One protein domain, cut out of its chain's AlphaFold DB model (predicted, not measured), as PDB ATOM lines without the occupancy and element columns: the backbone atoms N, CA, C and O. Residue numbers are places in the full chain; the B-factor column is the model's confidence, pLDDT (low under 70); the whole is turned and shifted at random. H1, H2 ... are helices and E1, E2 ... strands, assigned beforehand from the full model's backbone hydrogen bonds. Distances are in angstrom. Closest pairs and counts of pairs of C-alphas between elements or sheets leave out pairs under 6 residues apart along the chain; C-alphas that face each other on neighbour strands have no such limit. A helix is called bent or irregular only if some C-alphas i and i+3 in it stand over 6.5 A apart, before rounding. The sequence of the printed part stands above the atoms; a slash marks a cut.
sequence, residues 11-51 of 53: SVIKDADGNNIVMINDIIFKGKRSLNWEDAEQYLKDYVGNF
ATOM      1  N   SER A  11     188.128 162.663 213.411       84.44
ATOM      2  CA  SER A  11     187.956 164.019 212.896       84.44
ATOM      3  C   SER A  11     186.544 164.481 213.202       84.44
ATOM      4  O   SER A  11     185.590 163.755 212.944       84.44
ATOM      5  N   VAL A  12     186.411 165.682 213.760       84.56
ATOM      6  CA  VAL A  12     185.109 166.305 214.005       84.56
ATOM      7  C   VAL A  12     184.908 167.388 212.956       84.56
ATOM      8  O   VAL A  12     185.711 168.313 212.857       84.56
ATOM      9  N   ILE A  13     183.851 167.255 212.162       89.19
ATOM     10  CA  ILE A  13     183.406 168.259 211.193       89.19
ATOM     11  C   ILE A  13     182.035 168.789 211.618       89.19
ATOM     12  O   ILE A  13     181.381 168.191 212.470       89.19
ATOM     13  N   LYS A  14     181.596 169.910 211.050       91.06
ATOM     14  CA  LYS A  14     180.254 170.453 211.286       91.06
ATOM     15  C   LYS A  14     179.381 170.246 210.058       91.06
ATOM     16  O   LYS A  14     179.864 170.422 208.940       91.06
ATOM     17  N   ASP A  15     178.131 169.855 210.269       90.19
ATOM     18  CA  ASP A  15     177.129 169.851 209.205       90.19
ATOM     19  C   ASP A  15     176.621 171.272 208.901       90.19
ATOM     20  O   ASP A  15     177.064 172.257 209.502       90.19
ATOM     21  N   ALA A  16     175.703 171.378 207.937       94.69
ATOM     22  CA  ALA A  16     175.115 172.652 207.526       94.69
ATOM     23  C   ALA A  16     174.316 173.344 208.648       94.69
ATOM     24  O   ALA A  16     174.197 174.568 208.638       94.69
ATOM     25  N   ASP A  17     173.823 172.574 209.619       95.31
ATOM     26  CA  ASP A  17     173.048 173.046 210.768       95.31
ATOM     27  C   ASP A  17     173.943 173.337 211.993       95.31
ATOM     28  O   ASP A  17     173.471 173.793 213.034       95.31
ATOM     29  N   GLY A  18     175.257 173.112 211.876       89.19
ATOM     30  CA  GLY A  18     176.247 173.347 212.924       89.19
ATOM     31  C   GLY A  18     176.444 172.185 213.903       89.19
ATOM     32  O   GLY A  18     177.243 172.331 214.842       89.19
ATOM     33  N   ASN A  19     175.787 171.040 213.681       89.31
ATOM     34  CA  ASN A  19     175.962 169.838 214.493       89.31
ATOM     35  C   ASN A  19     177.320 169.196 214.212       89.31
ATOM     36  O   ASN A  19     177.818 169.191 213.085       89.31
ATOM     37  N   ASN A  20     177.920 168.615 215.248       87.25
ATOM     38  CA  ASN A  20     179.200 167.932 215.123       87.25
ATOM     39  C   ASN A  20     178.992 166.530 214.521       87.25
ATOM     40  O   ASN A  20     178.331 165.686 215.123       87.25
ATOM     41  N   ILE A  21     179.612 166.261 213.375       87.69
ATOM     42  CA  ILE A  21     179.743 164.927 212.787       87.69
ATOM     43  C   ILE A  21     181.136 164.399 213.116       87.69
ATOM     44  O   ILE A  21     182.148 165.029 212.807       87.69
ATOM     45  N   VAL A  22     181.190 163.215 213.722       85.38
ATOM     46  CA  VAL A  22     182.444 162.562 214.103       85.38
ATOM     47  C   VAL A  22     182.768 161.468 213.090       85.38
ATOM     48  O   VAL A  22     182.016 160.509 212.932       85.38
ATOM     49  N   MET A  23     183.905 161.598 212.413       84.88
ATOM     50  CA  MET A  23     184.408 160.634 211.441       84.88
ATOM     51  C   MET A  23     185.485 159.750 212.076       84.88
ATOM     52  O   MET A  23     186.475 160.253 212.609       84.88
ATOM     53  N   ILE A  24     185.297 158.429 211.991       84.94
ATOM     54  CA  ILE A  24     186.234 157.419 212.501       84.94
ATOM     55  C   ILE A  24     186.590 156.474 211.353       84.94
ATOM     56  O   ILE A  24     185.736 155.735 210.869       84.94
ATOM     57  N   ASN A  25     187.849 156.500 210.913       80.00
ATOM     58  CA  ASN A  25     188.289 155.692 209.768       80.00
ATOM     59  C   ASN A  25     188.441 154.201 210.107       80.00
ATOM     60  O   ASN A  25     188.081 153.343 209.298       80.00
ATOM     61  N   ASP A  26     188.933 153.884 211.307       82.00
ATOM     62  CA  ASP A  26     189.136 152.506 211.755       82.00
ATOM     63  C   ASP A  26     188.495 152.264 213.123       82.00
ATOM     64  O   ASP A  26     188.783 152.952 214.101       82.00
ATOM     65  N   ILE A  27     187.633 151.243 213.181       83.62
ATOM     66  CA  ILE A  27     186.948 150.791 214.397       83.62
ATOM     67  C   ILE A  27     187.310 149.338 214.707       83.62
ATOM     68  O   ILE A  27     187.451 148.508 213.808       83.62
ATOM     69  N   ILE A  28     187.385 149.001 215.996       83.50
ATOM     70  CA  ILE A  28     187.777 147.660 216.473       83.50
ATOM     71  C   ILE A  28     186.785 146.547 216.089       83.50
ATOM     72  O   ILE A  28     187.088 145.357 216.196       83.50
ATOM     73  N   PHE A  29     185.585 146.934 215.657       84.62
ATOM     74  CA  PHE A  29     184.498 146.030 215.296       84.62
ATOM     75  C   PHE A  29     184.414 145.740 213.792       84.62
ATOM     76  O   PHE A  29     183.612 144.906 213.373       84.62
ATOM     77  N   LYS A  30     185.251 146.388 212.970       83.38
ATOM     78  CA  LYS A  30     185.274 146.205 211.513       83.38
ATOM     79  C   LYS A  30     185.499 144.728 211.165       83.38
ATOM     80  O   LYS A  30     186.464 144.117 211.614       83.38
ATOM     81  N   GLY A  31     184.594 144.149 210.374       83.75
ATOM     82  CA  GLY A  31     184.678 142.753 209.919       83.75
ATOM     83  C   GLY A  31     184.205 141.691 210.924       83.75
ATOM     84  O   GLY A  31     184.248 140.503 210.600       83.75
ATOM     85  N   LYS A  32     183.719 142.071 212.114       87.25
ATOM     86  CA  LYS A  32     183.122 141.120 213.066       87.25
ATOM     87  C   LYS A  32     181.671 140.810 212.676       87.25
ATOM     88  O   LYS A  32     180.880 141.721 212.474       87.25
ATOM     89  N   ARG A  33     181.317 139.521 212.579       78.31
ATOM     90  CA  ARG A  33     179.970 139.059 212.164       78.31
ATOM     91  C   ARG A  33     178.980 138.852 213.317       78.31
ATOM     92  O   ARG A  33     177.781 138.841 213.079       78.31
ATOM     93  N   SER A  34     179.474 138.702 214.543       84.06
ATOM     94  CA  SER A  34     178.666 138.438 215.746       84.06
ATOM     95  C   SER A  34     178.930 139.514 216.794       84.06
ATOM     96  O   SER A  34     179.394 139.229 217.894       84.06
ATOM     97  N   LEU A  35     178.746 140.771 216.398       85.00
ATOM     98  CA  LEU A  35     178.917 141.905 217.292       85.00
ATOM     99  C   LEU A  35     177.638 142.121 218.105       85.00
ATOM    100  O   LEU A  35     176.555 142.193 217.528       85.00
ATOM    101  N   ASN A  36     177.779 142.270 219.421       89.12
ATOM    102  CA  ASN A  36     176.718 142.820 220.251       89.12
ATOM    103  C   ASN A  36     176.634 144.336 220.018       89.12
ATOM    104  O   ASN A  36     177.610 145.061 220.223       89.12
ATOM    105  N   TRP A  37     175.474 144.806 219.568       88.31
ATOM    106  CA  TRP A  37     175.249 146.217 219.271       88.31
ATOM    107  C   TRP A  37     175.267 147.101 220.520       88.31
ATOM    108  O   TRP A  37     175.697 148.246 220.417       88.31
ATOM    109  N   GLU A  38     174.898 146.572 221.689       91.56
ATOM    110  CA  GLU A  38     174.963 147.316 222.956       91.56
ATOM    111  C   GLU A  38     176.415 147.651 223.324       91.56
ATOM    112  O   GLU A  38     176.742 148.798 223.631       91.56
ATOM    113  N   ASP A  39     177.321 146.678 223.190       87.56
ATOM    114  CA  ASP A  39     178.754 146.878 223.439       87.56
ATOM    115  C   ASP A  39     179.368 147.857 222.427       87.56
ATOM    116  O   ASP A  39     180.255 148.648 222.758       87.56
ATOM    117  N   ALA A  40     178.888 147.820 221.180       86.62
ATOM    118  CA  ALA A  40     179.322 148.738 220.135       86.62
ATOM    119  C   ALA A  40     178.892 150.180 220.433       86.62
ATOM    120  O   ALA A  40     179.695 151.103 220.293       86.62
ATOM    121  N   GLU A  41     177.647 150.371 220.871       88.81
ATOM    122  CA  GLU A  41     177.116 151.673 221.268       88.81
ATOM    123  C   GLU A  41     177.875 152.238 222.471       88.81
ATOM    124  O   GLU A  41     178.326 153.384 222.424       88.81
ATOM    125  N   GLN A  42     178.068 151.433 223.521       89.25
ATOM    126  CA  GLN A  42     178.800 151.854 224.713       89.25
ATOM    127  C   GLN A  42     180.240 152.249 224.366       89.25
ATOM    128  O   GLN A  42     180.702 153.322 224.754       89.25
ATOM    129  N   TYR A  43     180.922 151.445 223.541       86.12
ATOM    130  CA  TYR A  43     182.258 151.778 223.059       86.12
ATOM    131  C   TYR A  43     182.282 153.110 222.306       86.12
ATOM    132  O   TYR A  43     183.177 153.916 222.538       86.12
ATOM    133  N   LEU A  44     181.322 153.364 221.413       86.06
ATOM    134  CA  LEU A  44     181.267 154.620 220.663       86.06
ATOM    135  C   LEU A  44     180.987 155.817 221.577       86.06
ATOM    136  O   LEU A  44     181.644 156.845 221.419       86.06
ATOM    137  N   LYS A  45     180.086 155.685 222.559       85.25
ATOM    138  CA  LYS A  45     179.825 156.727 223.566       85.25
ATOM    139  C   LYS A  45     181.078 157.061 224.364       85.25
ATOM    140  O   LYS A  45     181.410 158.233 224.488       85.25
ATOM    141  N   ASP A  46     181.817 156.061 224.829       82.81
ATOM    142  CA  ASP A  46     183.041 156.291 225.596       82.81
ATOM    143  C   ASP A  46     184.176 156.821 224.706       82.81
ATOM    144  O   ASP A  46     184.947 157.699 225.094       82.81
ATOM    145  N   TYR A  47     184.290 156.313 223.479       80.12
ATOM    146  CA  TYR A  47     185.363 156.677 222.559       80.12
ATOM    147  C   TYR A  47     185.192 158.089 221.991       80.12
ATOM    148  O   TYR A  47     186.176 158.821 221.913       80.12
ATOM    149  N   VAL A  48     183.963 158.473 221.627       77.69
ATOM    150  CA  VAL A  48     183.614 159.778 221.039       77.69
ATOM    151  C   VAL A  48     183.195 160.800 222.091       77.69
ATOM    152  O   VAL A  48     183.524 161.971 221.946       77.69
ATOM    153  N   GLY A  49     182.516 160.395 223.167       71.69
ATOM    154  CA  GLY A  49     182.056 161.303 224.225       71.69
ATOM    155  C   GLY A  49     183.196 162.046 224.923       71.69
ATOM    156  O   GLY A  49     183.012 163.164 225.378       71.69
ATOM    157  N   ASN A  50     184.411 161.492 224.899       64.19
ATOM    158  CA  ASN A  50     185.624 162.184 225.347       64.19
ATOM    159  C   ASN A  50     186.104 163.317 224.406       64.19
ATOM    160  O   ASN A  50     187.038 164.030 224.758       64.19
ATOM    161  N   PHE A  51     185.525 163.458 223.209       60.81
ATOM    162  CA  PHE A  51     185.864 164.486 222.212       60.81
ATOM    163  C   PHE A  51     184.796 165.569 222.053       60.81
ATOM    164  O   PHE A  51     185.082 166.609 221.461       60.81
TER     165      PHE A  51
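Overview. This is residues 11 to 51 of the 53 residues of an uncharacterized protein of Acetitomaculum ruminis DSM 5522 (UniProt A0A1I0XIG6). A two-stranded hairpin, E1 and E2, makes one end of an open, loose rod; from it a long link swings out, and helix H1 folds back so that its last turn comes near E2. Residues 30 to 39, of which 37 to 39 belong to H1, stick out from the rest. The printed part has 41 residues, with two named strands and one named helix in the order E1, E2, H1; the sheet has the order E1 - E2 and is antiparallel, and the class is mixed, helices and strands. The whole is loose, with a radius of gyration of the C-alphas of 12.2 A, and its C-alphas span 35 by 17 by 15 A.

Along the chain. E1 is residues 11 to 14, 10.2 A from first to last C-alpha, and begins at C-alpha 11, (187.956, 164.019, 212.896). E2 is residues 20 to 24, 12.9 A long in the same measure, and is the longest strand with 5 residues; its C-alpha 24 is at (186.234, 157.419, 212.501). H1 is residues 37 to 49, 17.3 A from first to last C-alpha, and ends at C-alpha 49, (182.056, 161.303, 224.225). It is neither bent nor irregular.

Arrangement. E1 and E2 are a hairpin, joined by a tight link of 5 residues. They are antiparallel, with an angle of 152 degrees between their directions. The C-alphas of Val 12 and Val 22 face each other at 4.6 A, and those of Lys 14 and Asn 20 at 4.7 A. Across the pair, N 13 and O 21 are within hydrogen-bond range at 2.9 A, as are N 23 and O 11 at 2.8 A. E2 and H1 have 1 pair of C-alphas within 8 A, their closest, those of Val 22 and Val 48, 7.6 A apart; their centres are 13.6 A apart. E1 and H1 are apart. In H1 every O i to N i+4 pair is within hydrogen-bond range.

Size, cuts and confidence. The two C-alphas farthest apart are those of Asp 17 and Ser 34, at 35.4 A, while those of Ser 11 and Phe 51, the first and last printed, are 9.6 A apart. The link from E2 to H1 is long, with 12 residues, 25 to 36, which hold no named element; their C-alphas lie 8 to 18 A from the mean of the C-alphas. Without residues 30 to 39, which stand free, the body has 31 residues and spans 29 by 17 by 13 A. The printed part has no cut. The mean pLDDT of the printed part is 84.6, and residues 50 to 51 are under 70, where the model's confidence is low.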